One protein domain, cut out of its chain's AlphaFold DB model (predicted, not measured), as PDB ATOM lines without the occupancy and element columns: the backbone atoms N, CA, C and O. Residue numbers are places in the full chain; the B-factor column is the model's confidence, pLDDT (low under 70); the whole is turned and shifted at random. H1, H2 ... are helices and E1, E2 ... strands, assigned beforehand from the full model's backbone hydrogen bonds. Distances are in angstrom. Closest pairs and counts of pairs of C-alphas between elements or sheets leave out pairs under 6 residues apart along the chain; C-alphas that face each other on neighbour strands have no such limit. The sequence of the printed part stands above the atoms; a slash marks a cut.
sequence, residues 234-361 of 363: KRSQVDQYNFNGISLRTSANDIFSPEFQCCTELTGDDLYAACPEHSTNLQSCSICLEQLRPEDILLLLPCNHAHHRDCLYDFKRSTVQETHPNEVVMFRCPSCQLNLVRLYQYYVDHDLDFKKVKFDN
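This is residues 234 to 361 of the 363 residues of the protein "E3 ubiquitin-protein ligase" of Wickerhamomyces ciferrii (strain ATCC 14091 / BCRC 22168 / CBS 111 / JCM 3599 / NBRC 0793 / NRRL Y-1031 F-60-10) (UniProt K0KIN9). Picture a small antiparallel sheet, E1 to E3, at one end of the domain, with H3 over one face and the long H5 standing up from the other, and a cluster of three helices at the other end, H6 packing on both H1 and H2. H5 reaches from the sheet toward the cluster's end but touches no helix, and long loops run between the parts. The 128 printed residues hold six helices and three strands, in the order H1 H2 E1 H3 H4 E2 E3 H5 H6; the sheet's order is E1 E2 E3. The class is mostly helix, with under half of the residues, 62, in named elements. The whole is compact and rounded, with a radius of gyration of the C-alphas of 14.7 A and spans of 40 by 32 by 25 A.

Find C-alpha 235 at (46.063, 43.873, -94.090), where H1 begins, and follow it to residue 240. H2 comes next, residues 245 to 254, 14.4 A long. Look then for E1, residues 264 to 267, 10.0 A, joined by a tight link, with 0 residues between them, to H3, residues 268 to 274, 9.9 A. H4 is residues 277 to 280. E2 spans residues 297 to 300, and E3 residues 306 to 308. H5, residues 309 to 322, starts at (37.289, 59.691, -109.347) and covers 20.7 A. H6, residues 340 to 349, runs 14.2 A and ends at (45.407, 34.236, -106.183).

Begin at the sheet: E1 and E2 are antiparallel at 142 degrees, with N 266 and O 298 2.9 A apart, within hydrogen-bond range. E2 and E3 form a hairpin, with N 299 and O 307 at 2.8 A, also within that range. H3 is on the sheet, over E1, at a height of 8.3 A, and runs along the strands. H5 is on the opposite face, over E3, and stands up from the sheet at 55 degrees. H4, not on the sheet, only just touches H3, only at the corner, with 3 pairs of C-alphas within 8 A; the closest are those of Tyr 272 and Ser 279, 5.6 A. Now turn to H6: it touches H2, closest C-alphas Ala 252 and Val 341, 5.5 A, opposite ways at a steep tilt of 68 degrees, only just short of about perpendicular. H6 touches H1 about perpendicular at 74 degrees, closest C-alphas Val 238 and Leu 343, 6.0 A. H1 and H2 are apart. H1, H3, H5 and H6 have every O i to N i+4 pair within hydrogen-bond range, H2 has 5 of 6, and H4 is too short for such a pair.

The C-alphas of Thr 280 and Asn 326, the two farthest apart, are 43.3 A from each other. The printed part has no cut. The links H4 to E2 and H5 to H6 are long, with 16 and 17 residues. The mean pLDDT of the printed part is 91.9; look for values under 70 at residues 258 to 260.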
ATOM      1  N   LYS A 234      42.567  40.420 -93.870       96.00
ATOM      2  CA  LYS A 234      43.277  41.430 -93.071       96.00
ATOM      3  C   LYS A 234      44.476  41.988 -93.827       96.00
ATOM      4  O   LYS A 234      45.113  41.266 -94.595       96.00
ATOM      5  N   ARG A 235      44.850  43.239 -93.543       95.75
ATOM      6  CA  ARG A 235      46.063  43.873 -94.090       95.75
ATOM      7  C   ARG A 235      47.328  43.038 -93.862       95.75
ATOM      8  O   ARG A 235      48.066  42.793 -94.812       95.75
ATOM      9  N   SER A 236      47.526  42.528 -92.647       94.94
ATOM     10  CA  SER A 236      48.667  41.671 -92.295       94.94
ATOM     11  C   SER A 236      48.806  40.419 -93.175       94.94
ATOM     12  O   SER A 236      49.926  40.043 -93.515       94.94
ATOM     13  N   GLN A 237      47.696  39.811 -93.614       95.81
ATOM     14  CA  GLN A 237      47.732  38.657 -94.527       95.81
ATOM     15  C   GLN A 237      48.254  39.046 -95.912       95.81
ATOM     16  O   GLN A 237      49.051  38.319 -96.498       95.81
ATOM     17  N   VAL A 238      47.831  40.205 -96.418       95.88
ATOM     18  CA  VAL A 238      48.265  40.725 -97.720       95.88
ATOM     19  C   VAL A 238      49.735  41.130 -97.669       95.88
ATOM     20  O   VAL A 238      50.490  40.815 -98.582       95.88
ATOM     21  N   ASP A 239      50.170  41.792 -96.597       94.12
ATOM     22  CA  ASP A 239      51.548  42.276 -96.485       94.12
ATOM     23  C   ASP A 239      52.569  41.131 -96.371       94.12
ATOM     24  O   ASP A 239      53.649  41.222 -96.967       94.12
ATOM     25  N   GLN A 240      52.207  40.043 -95.676       95.94
ATOM     26  CA  GLN A 240      53.033  38.838 -95.504       95.94
ATOM     27  C   GLN A 240      53.000  37.886 -96.708       95.94
ATOM     28  O   GLN A 240      53.850  37.001 -96.810       95.94
ATOM     29  N   TYR A 241      52.038  38.041 -97.618       96.81
ATOM     30  CA  TYR A 241      51.912  37.160 -98.772       96.81
ATOM     31  C   TYR A 241      53.055  37.376 -99.777       96.81
ATOM     32  O   TYR A 241      53.411  38.512-100.127       96.81
ATOM     33  N   ASN A 242      53.640  36.266-100.237       97.38
ATOM     34  CA  ASN A 242      54.736  36.259-101.199       97.38
ATOM     35  C   ASN A 242      54.180  36.281-102.627       97.38
ATOM     36  O   ASN A 242      53.692  35.273-103.132       97.38
ATOM     37  N   PHE A 243      54.256  37.441-103.272       96.38
ATOM     38  CA  PHE A 243      53.673  37.649-104.591       96.38
ATOM     39  C   PHE A 243      54.642  37.313-105.722       96.38
ATOM     40  O   PHE A 243      55.830  37.636-105.673       96.38
ATOM     41  N   ASN A 244      54.097  36.782-106.814       96.00
ATOM     42  CA  ASN A 244      54.813  36.709-108.079       96.00
ATOM     43  C   ASN A 244      54.923  38.115-108.706       96.00
ATOM     44  O   ASN A 244      53.914  38.775-108.961       96.00
ATOM     45  N   GLY A 245      56.149  38.567-108.988       93.69
ATOM     46  CA  GLY A 245      56.401  39.894-109.563       93.69
ATOM     47  C   GLY A 245      55.784  40.112-110.951       93.69
ATOM     48  O   GLY A 245      55.390  41.233-111.268       93.69
ATOM     49  N   ILE A 246      55.646  39.055-111.759       93.12
ATOM     50  CA  ILE A 246      54.990  39.120-113.073       93.12
ATOM     51  C   ILE A 246      53.492  39.365-112.886       93.12
ATOM     52  O   ILE A 246      52.953  40.286-113.493       93.12
ATOM     53  N   SER A 247      52.841  38.604-111.999       94.50
ATOM     54  CA  SER A 247      51.411  38.771-111.708       94.50
ATOM     55  C   SER A 247      51.109  40.168-111.165       94.50
ATOM     56  O   SER A 247      50.196  40.831-111.650       94.50
ATOM     57  N   LEU A 248      51.939  40.677-110.243       94.12
ATOM     58  CA  LEU A 248      51.788  42.040-109.724       94.12
ATOM     59  C   LEU A 248      51.893  43.106-110.817       94.12
ATOM     60  O   LEU A 248      51.141  44.075-110.785       94.12
ATOM     61  N   ARG A 249      52.809  42.943-111.779       91.44
ATOM     62  CA  ARG A 249      52.952  43.888-112.893       91.44
ATOM     63  C   ARG A 249      51.706  43.898-113.778       91.44
ATOM     64  O   ARG A 249      51.258  44.976-114.159       91.44
ATOM     65  N   THR A 250      51.145  42.727-114.079       91.06
ATOM     66  CA  THR A 250      49.881  42.611-114.824       91.06
ATOM     67  C   THR A 250      48.752  43.311-114.062       91.06
ATOM     68  O   THR A 250      48.151  44.252-114.572       91.06
ATOM     69  N   SER A 251      48.580  42.970-112.784       91.81
ATOM     70  CA  SER A 251      47.565  43.558-111.905       91.81
ATOM     71  C   SER A 251      47.682  45.074-111.722       91.81
ATOM     72  O   SER A 251      46.670  45.767-111.621       91.81
ATOM     73  N   ALA A 252      48.898  45.626-111.685       90.31
ATOM     74  CA  ALA A 252      49.116  47.067-111.540       90.31
ATOM     75  C   ALA A 252      48.528  47.872-112.711       90.31
ATOM     76  O   ALA A 252      47.965  48.955-112.516       90.31
ATOM     77  N   ASN A 253      48.629  47.331-113.926       85.62
ATOM     78  CA  ASN A 253      48.044  47.960-115.105       85.62
ATOM     79  C   ASN A 253      46.512  47.916-115.035       85.62
ATOM     80  O   ASN A 253      45.850  48.928-115.295       85.62
ATOM     81  N   ASP A 254      45.980  46.797-114.547       86.31
ATOM     82  CA  ASP A 254      44.568  46.441-114.622       86.31
ATOM     83  C   ASP A 254      43.684  47.017-113.504       86.31
ATOM     84  O   ASP A 254      42.488  47.185-113.708       86.31
ATOM     85  N   ILE A 255      44.236  47.406-112.350       82.62
ATOM     86  CA  ILE A 255      43.463  47.769-111.138       82.62
ATOM     87  C   ILE A 255      42.433  48.916-111.282       82.62
ATOM     88  O   ILE A 255      41.594  49.111-110.410       82.62
ATOM     89  N   PHE A 256      42.466  49.669-112.385       72.69
ATOM     90  CA  PHE A 256      41.454  50.689-112.698       72.69
ATOM     91  C   PHE A 256      40.862  50.547-114.102       72.69
ATOM     92  O   PHE A 256      40.282  51.490-114.638       72.69
ATOM     93  N   SER A 257      41.040  49.392-114.736       77.69
ATOM     94  CA  SER A 257      40.271  49.078-115.932       77.69
ATOM     95  C   SER A 257      38.802  48.927-115.520       77.69
ATOM     96  O   SER A 257      38.529  48.416-114.435       77.69
ATOM     97  N   PRO A 258      37.838  49.340-116.361       66.12
ATOM     98  CA  PRO A 258      36.403  49.256-116.050       66.12
ATOM     99  C   PRO A 258      35.926  47.829-115.722       66.12
ATOM    100  O   PRO A 258      34.874  47.640-115.116       66.12
ATOM    101  N   GLU A 259      36.713  46.824-116.102       55.88
ATOM    102  CA  GLU A 259      36.498  45.410-115.803       55.88
ATOM    103  C   GLU A 259      36.829  45.048-114.339       55.88
ATOM    104  O   GLU A 259      36.280  44.080-113.810       55.88
ATOM    105  N   PHE A 260      37.661  45.837-113.646       60.84
ATOM    106  CA  PHE A 260      38.149  45.534-112.301       60.84
ATOM    107  C   PHE A 260      37.519  46.427-111.227       60.84
ATOM    108  O   PHE A 260      37.830  47.600-111.046       60.84
ATOM    109  N   GLN A 261      36.599  45.805-110.489       70.50
ATOM    110  CA  GLN A 261      35.623  46.413-109.578       70.50
ATOM    111  C   GLN A 261      36.127  46.530-108.129       70.50
ATOM    112  O   GLN A 261      35.334  46.444-107.193       70.50
ATOM    113  N   CYS A 262      37.441  46.656-107.898       83.81
ATOM    114  CA  CYS A 262      37.953  46.726-106.523       83.81
ATOM    115  C   CYS A 262      37.566  48.036-105.819       83.81
ATOM    116  O   CYS A 262      37.596  48.104-104.594       83.81
ATOM    117  N   CYS A 263      37.203  49.064-106.584       90.75
ATOM    118  CA  CYS A 263      36.658  50.313-106.072       90.75
ATOM    119  C   CYS A 263      35.161  50.367-106.377       90.75
ATOM    120  O   CYS A 263      34.729  49.938-107.448       90.75
ATOM    121  N   THR A 264      34.381  50.922-105.453       93.06
ATOM    122  CA  THR A 264      32.959  51.189-105.699       93.06
ATOM    123  C   THR A 264      32.810  52.642-106.127       93.06
ATOM    124  O   THR A 264      33.218  53.537-105.389       93.06
ATOM    125  N   GLU A 265      32.272  52.874-107.323       94.44
ATOM    126  CA  GLU A 265      31.919  54.219-107.783       94.44
ATOM    127  C   GLU A 265      30.575  54.619-107.165       94.44
ATOM    128  O   GLU A 265      29.608  53.861-107.253       94.44
ATOM    129  N   LEU A 266      30.542  55.766-106.492       96.00
ATOM    130  CA  LEU A 266      29.389  56.280-105.754       96.00
ATOM    131  C   LEU A 266      29.290  57.792-105.967       96.00
ATOM    132  O   LEU A 266      30.305  58.459-106.164       96.00
ATOM    133  N   THR A 267      28.081  58.341-105.884       97.19
ATOM    134  CA  THR A 267      27.919  59.785-105.671       97.19
ATOM    135  C   THR A 267      28.241  60.144-104.217       97.19
ATOM    136  O   THR A 267      28.330  59.259-103.359       97.19
ATOM    137  N   GLY A 268      28.409  61.431-103.907       95.00
ATOM    138  CA  GLY A 268      28.562  61.887-102.524       95.00
ATOM    139  C   GLY A 268      27.393  61.460-101.634       95.00
ATOM    140  O   GLY A 268      27.615  60.921-100.551       95.00
ATOM    141  N   ASP A 269      26.157  61.608-102.112       95.19
ATOM    142  CA  ASP A 269      24.965  61.176-101.368       95.19
ATOM    143  C   ASP A 269      24.938  59.658-101.138       95.19
ATOM    144  O   ASP A 269      24.690  59.202-100.015       95.19
ATOM    145  N   ASP A 270      25.261  58.865-102.166       96.69
ATOM    146  CA  ASP A 270      25.326  57.406-102.043       96.69
ATOM    147  C   ASP A 270      26.432  56.965-101.075       96.69
ATOM    148  O   ASP A 270      26.252  56.007-100.321       96.69
ATOM    149  N   LEU A 271      27.566  57.677-101.051       95.94
ATOM    150  CA  LEU A 271      28.645  57.435-100.094       95.94
ATOM    151  C   LEU A 271      28.167  57.669 -98.658       95.94
ATOM    152  O   LEU A 271      28.407  56.825 -97.794       95.94
ATOM    153  N   TYR A 272      27.478  58.781 -98.390       94.06
ATOM    154  CA  TYR A 272      26.966  59.078 -97.050       94.06
ATOM    155  C   TYR A 272      25.875  58.093 -96.611       94.06
ATOM    156  O   TYR A 272      25.812  57.738 -95.433       94.06
ATOM    157  N   ALA A 273      25.062  57.602 -97.550       94.81
ATOM    158  CA  ALA A 273      24.076  56.558 -97.287       94.81
ATOM    159  C   ALA A 273      24.727  55.194 -96.995       94.81
ATOM    160  O   ALA A 273      24.308  54.489 -96.075       94.81
ATOM    161  N   ALA A 274      25.760  54.818 -97.756       92.75
ATOM    162  CA  ALA A 274      26.465  53.547 -97.596       92.75
ATOM    163  C   ALA A 274      27.377  53.527 -96.359       92.75
ATOM    164  O   ALA A 274      27.523  52.488 -95.707       92.75
ATOM    165  N   CYS A 275      27.990  54.665 -96.027       92.81
ATOM    166  CA  CYS A 275      28.977  54.792 -94.961       92.81
ATOM    167  C   CYS A 275      28.744  56.078 -94.134       92.81
ATOM    168  O   CYS A 275      29.442  57.078 -94.329       92.81
ATOM    169  N   PRO A 276      27.830  56.052 -93.141       91.31
ATOM    170  CA  PRO A 276      27.490  57.222 -92.320       91.31
ATOM    171  C   PRO A 276      28.673  57.837 -91.551       91.31
ATOM    172  O   PRO A 276      28.647  59.006 -91.180       91.31
ATOM    173  N   GLU A 277      29.753  57.081 -91.335       90.62
ATOM    174  CA  GLU A 277      30.989  57.585 -90.715       90.62
ATOM    175  C   GLU A 277      31.656  58.712 -91.532       90.62
ATOM    176  O   GLU A 277      32.423  59.513 -90.988       90.62
ATOM    177  N   HIS A 278      31.366  58.803 -92.836       88.75
ATOM    178  CA  HIS A 278      31.884  59.867 -93.697       88.75
ATOM    179  C   HIS A 278      31.116  61.183 -93.527       88.75
ATOM    180  O   HIS A 278      31.717  62.246 -93.685       88.75
ATOM    181  N   SER A 279      29.829  61.146 -93.153       86.94
ATOM    182  CA  SER A 279      29.017  62.364 -93.021       86.94
ATOM    183  C   SER A 279      29.354  63.159 -91.761       86.94
ATOM    184  O   SER A 279      29.277  64.383 -91.763       86.94
ATOM    185  N   THR A 280      29.756  62.487 -90.676       86.56
ATOM    186  CA  THR A 280      30.097  63.160 -89.409       86.56
ATOM    187  C   THR A 280      31.436  63.888 -89.458       86.56
ATOM    188  O   THR A 280      31.636  64.840 -88.712       86.56
ATOM    189  N   ASN A 281      32.354  63.443 -90.319       83.94
ATOM    190  CA  ASN A 281      33.746  63.891 -90.312       83.94
ATOM    191  C   ASN A 281      34.083  64.928 -91.392       83.94
ATOM    192  O   ASN A 281      35.252  65.280 -91.502       83.94
ATOM    193  N   LEU A 282      33.097  65.404 -92.174       81.31
ATOM    194  CA  LEU A 282      33.308  66.344 -93.292       81.31
ATOM    195  C   LEU A 282      34.542  65.947 -94.117       81.31
ATOM    196  O   LEU A 282      35.486  66.726 -94.261       81.31
ATOM    197  N   GLN A 283      34.577  64.695 -94.580       88.31
ATOM    198  CA  GLN A 283      35.772  64.191 -95.242       88.31
ATOM    199  C   GLN A 283      36.108  65.022 -96.484       88.31
ATOM    200  O   GLN A 283      35.237  65.400 -97.270       88.31
ATOM    201  N   SER A 284      37.398  65.292 -96.647       96.06
ATOM    202  CA  SER A 284      37.970  65.900 -97.838       96.06
ATOM    203  C   SER A 284      38.746  64.858 -98.634       96.06
ATOM    204  O   SER A 284      39.303  63.899 -98.089       96.06
ATOM    205  N   CYS A 285      38.790  65.038 -99.950       97.56
ATOM    206  CA  CYS A 285      39.634  64.224-100.808       97.56
ATOM    207  C   CYS A 285      41.099  64.504-100.460       97.56
ATOM    208  O   CYS A 285      41.580  65.616-100.647       97.56
ATOM    209  N   SER A 286      41.856  63.503-100.008       96.88
ATOM    210  CA  SER A 286      43.250  63.726 -99.586       96.88
ATOM    211  C   SER A 286      44.232  64.039-100.729       96.88
ATOM    212  O   SER A 286      45.430  64.120-100.479       96.88
ATOM    213  N   ILE A 287      43.756  64.136-101.977       96.94
ATOM    214  CA  ILE A 287      44.569  64.473-103.154       96.94
ATOM    215  C   ILE A 287      44.430  65.968-103.468       96.94
ATOM    216  O   ILE A 287      45.429  66.678-103.474       96.94
ATOM    217  N   CYS A 288      43.207  66.457-103.703       97.88
ATOM    218  CA  CYS A 288      42.948  67.876-103.993       97.88
ATOM    219  C   CYS A 288      42.654  68.720-102.743       97.88
ATOM    220  O   CYS A 288      42.614  69.941-102.832       97.88
ATOM    221  N   LEU A 289      42.455  68.079-101.584       96.94
ATOM    222  CA  LEU A 289      42.085  68.684-100.297       96.94
ATOM    223  C   LEU A 289      40.709  69.371-100.279       96.94
ATOM    224  O   LEU A 289      40.342  69.982 -99.277       96.94
ATOM    225  N   GLU A 290      39.922  69.233-101.345       97.38
ATOM    226  CA  GLU A 290      38.561  69.756-101.413       97.38
ATOM    227  C   GLU A 290      37.578  68.863-100.648       97.38
ATOM    228  O   GLU A 290      37.737  67.641-100.556       97.38
ATOM    229  N   GLN A 291      36.541  69.488-100.093       96.56
ATOM    230  CA  GLN A 291      35.452  68.790 -99.423       96.56
ATOM    231  C   GLN A 291      34.624  67.984-100.432       96.56
ATOM    232  O   GLN A 291      34.298  68.492-101.503       96.56
ATOM    233  N   LEU A 292      34.250  66.756-100.061       96.31
ATOM    234  CA  LEU A 292      33.426  65.885-100.901       96.31
ATOM    235  C   LEU A 292      31.976  66.395-100.949       96.31
ATOM    236  O   LEU A 292      31.300  66.465 -99.916       96.31
ATOM    237  N   ARG A 293      31.494  66.756-102.142       95.75
ATOM    238  CA  ARG A 293      30.131  67.258-102.367       95.75
ATOM    239  C   ARG A 293      29.159  66.127-102.725       95.75
ATOM    240  O   ARG A 293      29.595  65.110-103.260       95.75
ATOM    241  N   PRO A 294      27.848  66.299-102.470       95.25
ATOM    242  CA  PRO A 294      26.803  65.343-102.857       95.25
ATOM    243  C   PRO A 294      26.866  64.884-104.319       95.25
ATOM    244  O   PRO A 294      26.725  63.699-104.615       95.25
ATOM    245  N   GLU A 295      27.115  65.823-105.230       96.50
ATOM    246  CA  GLU A 295      27.135  65.616-106.677       96.50
ATOM    247  C   GLU A 295      28.454  65.055-107.230       96.50
ATOM    248  O   GLU A 295      28.532  64.729-108.418       96.50
ATOM    249  N   ASP A 296      29.492  64.944-106.400       97.00
ATOM    250  CA  ASP A 296      30.797  64.468-106.842       97.00
ATOM    251  C   ASP A 296      30.753  62.972-107.176       97.00
ATOM    252  O   ASP A 296      30.136  62.173-106.470       97.00
ATOM    253  N   ILE A 297      31.471  62.573-108.230       96.88
ATOM    254  CA  ILE A 297      31.701  61.159-108.542       96.88
ATOM    255  C   ILE A 297      32.927  60.692-107.761       96.88
ATOM    256  O   ILE A 297      34.060  61.127-108.010       96.88
ATOM    257  N   LEU A 298      32.699  59.790-106.816       96.44
ATOM    258  CA  LEU A 298      33.687  59.320-105.860       96.44
ATOM    259  C   LEU A 298      34.027  57.851-106.102       96.44
ATOM    260  O   LEU A 298      33.189  57.050-106.511       96.44
ATOM    261  N   LEU A 299      35.270  57.489-105.803       95.50
ATOM    262  CA  LEU A 299      35.714  56.105-105.725       95.50
ATOM    263  C   LEU A 299      35.966  55.747-104.263       95.50
ATOM    264  O   LEU A 299      36.883  56.279-103.633       95.50
ATOM    265  N   LEU A 300      35.163  54.821-103.739       95.62
ATOM    266  CA  LEU A 300      35.360  54.221-102.427       95.62
ATOM    267  C   LEU A 300      36.322  53.034-102.547       95.62
ATOM    268  O   LEU A 300      36.027  52.030-103.203       95.62
ATOM    269  N   LEU A 301      37.486  53.163-101.911       95.31
ATOM    270  CA  LEU A 301      38.521  52.133-101.871       95.31
ATOM    271  C   LEU A 301      38.185  51.027-100.851       95.31
ATOM    272  O   LEU A 301      37.528  51.306 -99.847       95.31
ATOM    273  N   PRO A 302      38.749  49.807-100.982       94.94
ATOM    274  CA  PRO A 302      38.569  48.716-100.009       94.94
ATOM    275  C   PRO A 302      38.987  49.045 -98.569       94.94
ATOM    276  O   PRO A 302      38.538  48.407 -97.625       94.94
ATOM    277  N   CYS A 303      39.868  50.032 -98.390       95.25
ATOM    278  CA  CYS A 303      40.285  50.533 -97.079       95.25
ATOM    279  C   CYS A 303      39.315  51.551 -96.461       95.25
ATOM    280  O   CYS A 303      39.661  52.143 -95.441       95.25
ATOM    281  N   ASN A 304      38.148  51.758 -97.077       94.75
ATOM    282  CA  ASN A 304      37.117  52.711 -96.672       94.75
ATOM    283  C   ASN A 304      37.550  54.191 -96.737       94.75
ATOM    284  O   ASN A 304      37.072  55.019 -95.970       94.75
ATOM    285  N   HIS A 305      38.468  54.529 -97.646       95.44
ATOM    286  CA  HIS A 305      38.789  55.920 -97.986       95.44
ATOM    287  C   HIS A 305      38.140  56.275 -99.321       95.44
ATOM    288  O   HIS A 305      38.191  55.477-100.262       95.44
ATOM    289  N   ALA A 306      37.539  57.459 -99.392       96.75
ATOM    290  CA  ALA A 306      36.898  57.976-100.592       96.75
ATOM    291  C   ALA A 306      37.741  59.098-101.210       96.75
ATOM    292  O   ALA A 306      38.287  59.948-100.503       96.75
ATOM    293  N   HIS A 307      37.828  59.106-102.537       97.12
ATOM    294  CA  HIS A 307      38.501  60.149-103.309       97.12
ATOM    295  C   HIS A 307      37.653  60.521-104.520       97.12
ATOM    296  O   HIS A 307      36.908  59.679-105.025       97.12
ATOM    297  N   HIS A 308      37.809  61.741-105.037       97.56
ATOM    298  CA  HIS A 308      37.276  62.072-106.359       97.56
ATOM    299  C   HIS A 308      37.833  61.107-107.399       97.56
ATOM    300  O   HIS A 308      39.039  60.832-107.427       97.56
ATOM    301  N   ARG A 309      36.949  60.619-108.269       95.50
ATOM    302  CA  ARG A 309      37.289  59.691-109.347       95.50
ATOM    303  C   ARG A 309      38.467  60.208-110.169       95.50
ATOM    304  O   ARG A 309      39.470  59.512-110.312       95.50
ATOM    305  N   ASP A 310      38.368  61.447-110.639       95.62
ATOM    306  CA  ASP A 310      39.371  62.049-111.515       95.62
ATOM    307  C   ASP A 310      40.712  62.261-110.796       95.62
ATOM    308  O   ASP A 310      41.757  61.899-111.339       95.62
ATOM    309  N   CYS A 311      40.695  62.715-109.536       96.94
ATOM    310  CA  CYS A 311      41.915  62.862-108.738       96.94
ATOM    311  C   CYS A 311      42.658  61.533-108.567       96.94
ATOM    312  O   CYS A 311      43.884  61.492-108.669       96.94
ATOM    313  N   LEU A 312      41.934  60.437-108.318       94.50
ATOM    314  CA  LEU A 312      42.550  59.125-108.141       94.50
ATOM    315  C   LEU A 312      43.130  58.579-109.458       94.50
ATOM    316  O   LEU A 312      44.219  57.999-109.453       94.50
ATOM    317  N   TYR A 313      42.450  58.798-110.589       92.56
ATOM    318  CA  TYR A 313      42.959  58.430-111.916       92.56
ATOM    319  C   TYR A 313      44.217  59.214-112.298       92.56
ATOM    320  O   TYR A 313      45.179  58.622-112.796       92.56
ATOM    321  N   ASP A 314      44.232  60.526-112.063       93.81
ATOM    322  CA  ASP A 314      45.400  61.356-112.355       93.81
ATOM    323  C   ASP A 314      46.576  61.007-111.436       93.81
ATOM    324  O   ASP A 314      47.699  60.868-111.921       93.81
ATOM    325  N   PHE A 315      46.311  60.723-110.157       93.31
ATOM    326  CA  PHE A 315      47.316  60.216-109.220       93.31
ATOM    327  C   PHE A 315      47.900  58.861-109.659       93.31
ATOM    328  O   PHE A 315      49.110  58.636-109.574       93.31
ATOM    329  N   LYS A 316      47.079  57.948-110.203       91.38
ATOM    330  CA  LYS A 316      47.582  56.701-110.809       91.38
ATOM    331  C   LYS A 316      48.506  57.014-111.982       91.38
ATOM    332  O   LYS A 316      49.589  56.439-112.083       91.38
ATOM    333  N   ARG A 317      48.077  57.906-112.881       89.94
ATOM    334  CA  ARG A 317      48.826  58.241-114.098       89.94
ATOM    335  C   ARG A 317      50.187  58.855-113.770       89.94
ATOM    336  O   ARG A 317      51.162  58.452-114.400       89.94
ATOM    337  N   SER A 318      50.268  59.770-112.801       91.25
ATOM    338  CA  SER A 318      51.547  60.360-112.378       91.25
ATOM    339  C   SER A 318      52.481  59.307-111.781       91.25
ATOM    340  O   SER A 318      53.628  59.197-112.208       91.25
ATOM    341  N   THR A 319      51.964  58.440-110.904       88.69
ATOM    342  CA  THR A 319      52.751  57.356-110.291       88.69
ATOM    343  C   THR A 319      53.340  56.410-111.348       88.69
ATOM    344  O   THR A 319      54.493  55.990-111.254       88.69
ATOM    345  N   VAL A 320      52.569  56.087-112.394       85.88
ATOM    346  CA  VAL A 320      53.040  55.232-113.498       85.88
ATOM    347  C   VAL A 320      54.134  55.914-114.326       85.88
ATOM    348  O   VAL A 320      55.053  55.236-114.773       85.88
ATOM    349  N   GLN A 321      54.057  57.231-114.538       85.50
ATOM    350  CA  GLN A 321      55.034  57.969-115.351       85.50
ATOM    351  C   GLN A 321      56.402  58.113-114.678       85.50
ATOM    352  O   GLN A 321      57.414  58.146-115.373       85.50
ATOM    353  N   GLU A 322      56.437  58.195-113.350       86.62
ATOM    354  CA  GLU A 322      57.680  58.364-112.587       86.62
ATOM    355  C   GLU A 322      58.452  57.051-112.396       86.62
ATOM    356  O   GLU A 322      59.651  57.065-112.121       86.62
ATOM    357  N   THR A 323      57.785  55.908-112.555       84.19
ATOM    358  CA  THR A 323      58.381  54.599-112.277       84.19
ATOM    359  C   THR A 323      59.177  54.083-113.478       84.19
ATOM    360  O   THR A 323      58.735  54.169-114.627       84.19
ATOM    361  N   HIS A 324      60.351  53.492-113.235       86.44
ATOM    362  CA  HIS A 324      61.137  52.874-114.302       86.44
ATOM    363  C   HIS A 324      60.361  51.729-114.987       86.44
ATOM    364  O   HIS A 324      59.673  50.970-114.307       86.44
ATOM    365  N   PRO A 325      60.532  51.496-116.307       82.12
ATOM    366  CA  PRO A 325      59.776  50.476-117.056       82.12
ATOM    367  C   PRO A 325      59.886  49.044-116.507       82.12
ATOM    368  O   PRO A 325      59.053  48.188-116.803       82.12
ATOM    369  N   ASN A 326      60.935  48.769-115.729       83.75
ATOM    370  CA  ASN A 326      61.202  47.459-115.145       83.75
ATOM    371  C   ASN A 326      60.684  47.317-113.707       83.75
ATOM    372  O   ASN A 326      60.647  46.200-113.186       83.75
ATOM    373  N   GLU A 327      60.259  48.402-113.071       88.31
ATOM    374  CA  GLU A 327      59.749  48.383-111.706       88.31
ATOM    375  C   GLU A 327      58.231  48.182-111.697       88.31
ATOM    376  O   GLU A 327      57.503  48.598-112.597       88.31
ATOM    377  N   VAL A 328      57.740  47.462-110.688       86.25
ATOM    378  CA  VAL A 328      56.303  47.254-110.514       86.25
ATOM    379  C   VAL A 328      55.729  48.499-109.853       86.25
ATOM    380  O   VAL A 328      56.028  48.772-108.691       86.25
ATOM    381  N   VAL A 329      54.888  49.231-110.583       87.75
ATOM    382  CA  VAL A 329      54.186  50.401-110.049       87.75
ATOM    383  C   VAL A 329      53.245  49.948-108.937       87.75
ATOM    384  O   VAL A 329      52.251  49.261-109.175       87.75
ATOM    385  N   MET A 330      53.554  50.334-107.704       90.44
ATOM    386  CA  MET A 330      52.719  50.018-106.551       90.44
ATOM    387  C   MET A 330      51.733  51.152-106.312       90.44
ATOM    388  O   MET A 330      52.087  52.176-105.731       90.44
ATOM    389  N   PHE A 331      50.480  50.962-106.721       92.88
ATOM    390  CA  PHE A 331      49.432  51.928-106.420       92.88
ATOM    391  C   PHE A 331      48.995  51.812-104.953       92.88
ATOM    392  O   PHE A 331      48.487  50.771-104.516       92.88
ATOM    393  N   ARG A 332      49.206  52.882-104.181       95.38
ATOM    394  CA  ARG A 332      48.871  52.953-102.755       95.38
ATOM    395  C   ARG A 332      47.726  53.926-102.515       95.38
ATOM    396  O   ARG A 332      47.664  54.972-103.149       95.38
ATOM    397  N   CYS A 333      46.847  53.601-101.569       96.12
ATOM    398  CA  CYS A 333      45.843  54.546-101.083       96.12
ATOM    399  C   CYS A 333      46.541  55.800-100.517       96.12
ATOM    400  O   CYS A 333      47.341  55.648 -99.587       96.12
ATOM    401  N   PRO A 334      46.220  57.014-101.002       96.06
ATOM    402  CA  PRO A 334      46.841  58.246-100.515       96.06
ATOM    403  C   PRO A 334      46.670  58.481 -99.007       96.06
ATOM    404  O   PRO A 334      47.560  59.038 -98.372       96.06
ATOM    405  N   SER A 335      45.567  58.014 -98.412       95.75
ATOM    406  CA  SER A 335      45.262  58.250 -96.993       95.75
ATOM    407  C   SER A 335      45.943  57.268 -96.032       95.75
ATOM    408  O   SER A 335      46.449  57.682 -94.998       95.75
ATOM    409  N   CYS A 336      45.971  55.966 -96.344       95.81
ATOM    410  CA  CYS A 336      46.452  54.929 -95.408       95.81
ATOM    411  C   CYS A 336      47.607  54.064 -95.932       95.81
ATOM    412  O   CYS A 336      48.007  53.087 -95.283       95.81
ATOM    413  N   GLN A 337      48.117  54.390 -97.122       95.81
ATOM    414  CA  GLN A 337      49.251  53.729 -97.771       95.81
ATOM    415  C   GLN A 337      49.060  52.226 -98.043       95.81
ATOM    416  O   GLN A 337      50.034  51.515 -98.304       95.81
ATOM    417  N   LEU A 338      47.815  51.729 -97.998       95.75
ATOM    418  CA  LEU A 338      47.481  50.362 -98.392       95.75
ATOM    419  C   LEU A 338      47.851  50.144 -99.859       95.75
ATOM    420  O   LEU A 338      47.411  50.901-100.721       95.75
ATOM    421  N   ASN A 339      48.616  49.090-100.140       95.44
ATOM    422  CA  ASN A 339      48.972  48.708-101.500       95.44
ATOM    423  C   ASN A 339      47.800  47.974-102.166       95.44
ATOM    424  O   ASN A 339      47.563  46.790-101.914       95.44
ATOM    425  N   LEU A 340      47.068  48.692-103.014       94.88
ATOM    426  CA  LEU A 340      45.856  48.191-103.654       94.88
ATOM    427  C   LEU A 340      46.174  47.109-104.693       94.88
ATOM    428  O   LEU A 340      45.398  46.171-104.834       94.88
ATOM    429  N   VAL A 341      47.339  47.176-105.348       94.69
ATOM    430  CA  VAL A 341      47.799  46.151-106.306       94.69
ATOM    431  C   VAL A 341      48.026  44.814-105.610       94.69
ATOM    432  O   VAL A 341      47.551  43.783-106.083       94.69
ATOM    433  N   ARG A 342      48.703  44.823-104.455       96.12
ATOM    434  CA  ARG A 342      48.915  43.608-103.651       96.12
ATOM    435  C   ARG A 342      47.597  43.056-103.121       96.12
ATOM    436  O   ARG A 342      47.378  41.854-103.206       96.12
ATOM    437  N   LEU A 343      46.707  43.918-102.623       96.00
ATOM    438  CA  LEU A 343      45.377  43.490-102.187       96.00
ATOM    439  C   LEU A 343      44.615  42.819-103.332       96.00
ATOM    440  O   LEU A 343      44.084  41.728-103.164       96.00
ATOM    441  N   TYR A 344      44.595  43.450-104.501       94.25
ATOM    442  CA  TYR A 344      43.910  42.921-105.667       94.25
ATOM    443  C   TYR A 344      44.474  41.559-106.097       94.25
ATOM    444  O   TYR A 344      43.725  40.589-106.201       94.25
ATOM    445  N   GLN A 345      45.798  41.451-106.246       95.31
ATOM    446  CA  GLN A 345      46.440  40.185-106.600       95.31
ATOM    447  C   GLN A 345      46.168  39.094-105.556       95.31
ATOM    448  O   GLN A 345      45.974  37.940-105.919       95.31
ATOM    449  N   TYR A 346      46.099  39.449-104.269       96.06
ATOM    450  CA  TYR A 346      45.791  38.494-103.204       96.06
ATOM    451  C   TYR A 346      44.399  37.879-103.379       96.06
ATOM    452  O   TYR A 346      44.231  36.679-103.169       96.06
ATOM    453  N   TYR A 347      43.405  38.675-103.776       94.44
ATOM    454  CA  TYR A 347      42.059  38.170-104.047       94.44
ATOM    455  C   TYR A 347      42.045  37.246-105.265       94.44
ATOM    456  O   TYR A 347      41.444  36.179-105.188       94.44
ATOM    457  N   VAL A 348      42.746  37.616-106.341       93.62
ATOM    458  CA  VAL A 348      42.868  36.783-107.549       93.62
ATOM    459  C   VAL A 348      43.523  35.439-107.226       93.62
ATOM    460  O   VAL A 348      42.973  34.394-107.558       93.62
ATOM    461  N   ASP A 349      44.652  35.451-106.516       95.38
ATOM    462  CA  ASP A 349      45.407  34.236-106.183       95.38
ATOM    463  C   ASP A 349      44.625  33.266-105.279       95.38
ATOM    464  O   ASP A 349      44.895  32.066-105.276       95.38
ATOM    465  N   HIS A 350      43.660  33.776-104.509       95.31
ATOM    466  CA  HIS A 350      42.841  32.989-103.584       95.31
ATOM    467  C   HIS A 350      41.398  32.780-104.062       95.31
ATOM    468  O   HIS A 350      40.577  32.328-103.258       95.31
ATOM    469  N   ASP A 351      41.093  33.130-105.317       94.38
ATOM    470  CA  ASP A 351      39.755  33.050-105.920       94.38
ATOM    471  C   ASP A 351      38.665  33.700-105.038       94.38
ATOM    472  O   ASP A 351      37.634  33.115-104.696       94.38
ATOM    473  N   LEU A 352      38.944  34.922-104.567       93.38
ATOM    474  CA  LEU A 352      38.060  35.689-103.692       93.38
ATOM    475  C   LEU A 352      37.293  36.754-104.469       93.38
ATOM    476  O   LEU A 352      37.864  37.580-105.175       93.38
ATOM    477  N   ASP A 353      35.983  36.795-104.245       90.69
ATOM    478  CA  ASP A 353      35.106  37.827-104.791       90.69
ATOM    479  C   ASP A 353      35.168  39.101-103.929       90.69
ATOM    480  O   ASP A 353      34.734  39.109-102.770       90.69
ATOM    481  N   PHE A 354      35.668  40.192-104.519       88.56
ATOM    482  CA  PHE A 354      35.779  41.526-103.909       88.56
ATOM    483  C   PHE A 354      34.467  42.043-103.313       88.56
ATOM    484  O   PHE A 354      34.486  42.764-102.319       88.56
ATOM    485  N   LYS A 355      33.323  41.663-103.893       88.62
ATOM    486  CA  LYS A 355      32.003  42.110-103.430       88.62
ATOM    487  C   LYS A 355      31.518  41.347-102.203       88.62
ATOM    488  O   LYS A 355      30.690  41.856-101.452       88.62
ATOM    489  N   LYS A 356      32.003  40.120-102.002       90.69
ATOM    490  CA  LYS A 356      31.553  39.227-100.920       90.69
ATOM    491  C   LYS A 356      32.505  39.224 -99.730       90.69
ATOM    492  O   LYS A 356      32.069  39.035 -98.596       90.69
ATOM    493  N   VAL A 357      33.796  39.410 -99.985       92.94
ATOM    494  CA  VAL A 357      34.871  39.277 -98.999       92.94
ATOM    495  C   VAL A 357      35.319  40.666 -98.558       92.94
ATOM    496  O   VAL A 357      35.994  41.382 -99.298       92.94
ATOM    497  N   LYS A 358      34.956  41.044 -97.330       93.12
ATOM    498  CA  LYS A 358      35.334  42.340 -96.755       93.12
ATOM    499  C   LYS A 358      36.828  42.386 -96.437       93.12
ATOM    500  O   LYS A 358      37.397  41.407 -95.947       93.12
ATOM    501  N   PHE A 359      37.431  43.545 -96.669       95.38
ATOM    502  CA  PHE A 359      38.793  43.847 -96.250       95.38
ATOM    503  C   PHE A 359      38.785  44.593 -94.910       95.38
ATOM    504  O   PHE A 359      38.000  45.521 -94.719       95.38
ATOM    505  N   ASP A 360      39.660  44.196 -93.989       95.12
ATOM    506  CA  ASP A 360      39.886  44.874 -92.716       95.12
ATOM    507  C   ASP A 360      41.283  45.510 -92.691       95.12
ATOM    508  O   ASP A 360      42.312  44.827 -92.657       95.12
ATOM    509  N   ASN A 361      41.304  46.844 -92.704       93.56
ATOM    510  CA  ASN A 361      42.521  47.653 -92.708       93.56
ATOM    511  C   ASN A 361      43.066  47.949 -91.294       93.56
ATOM    512  O   ASN A 361      44.063  48.659 -91.179       93.56
TER     513      ASN A 361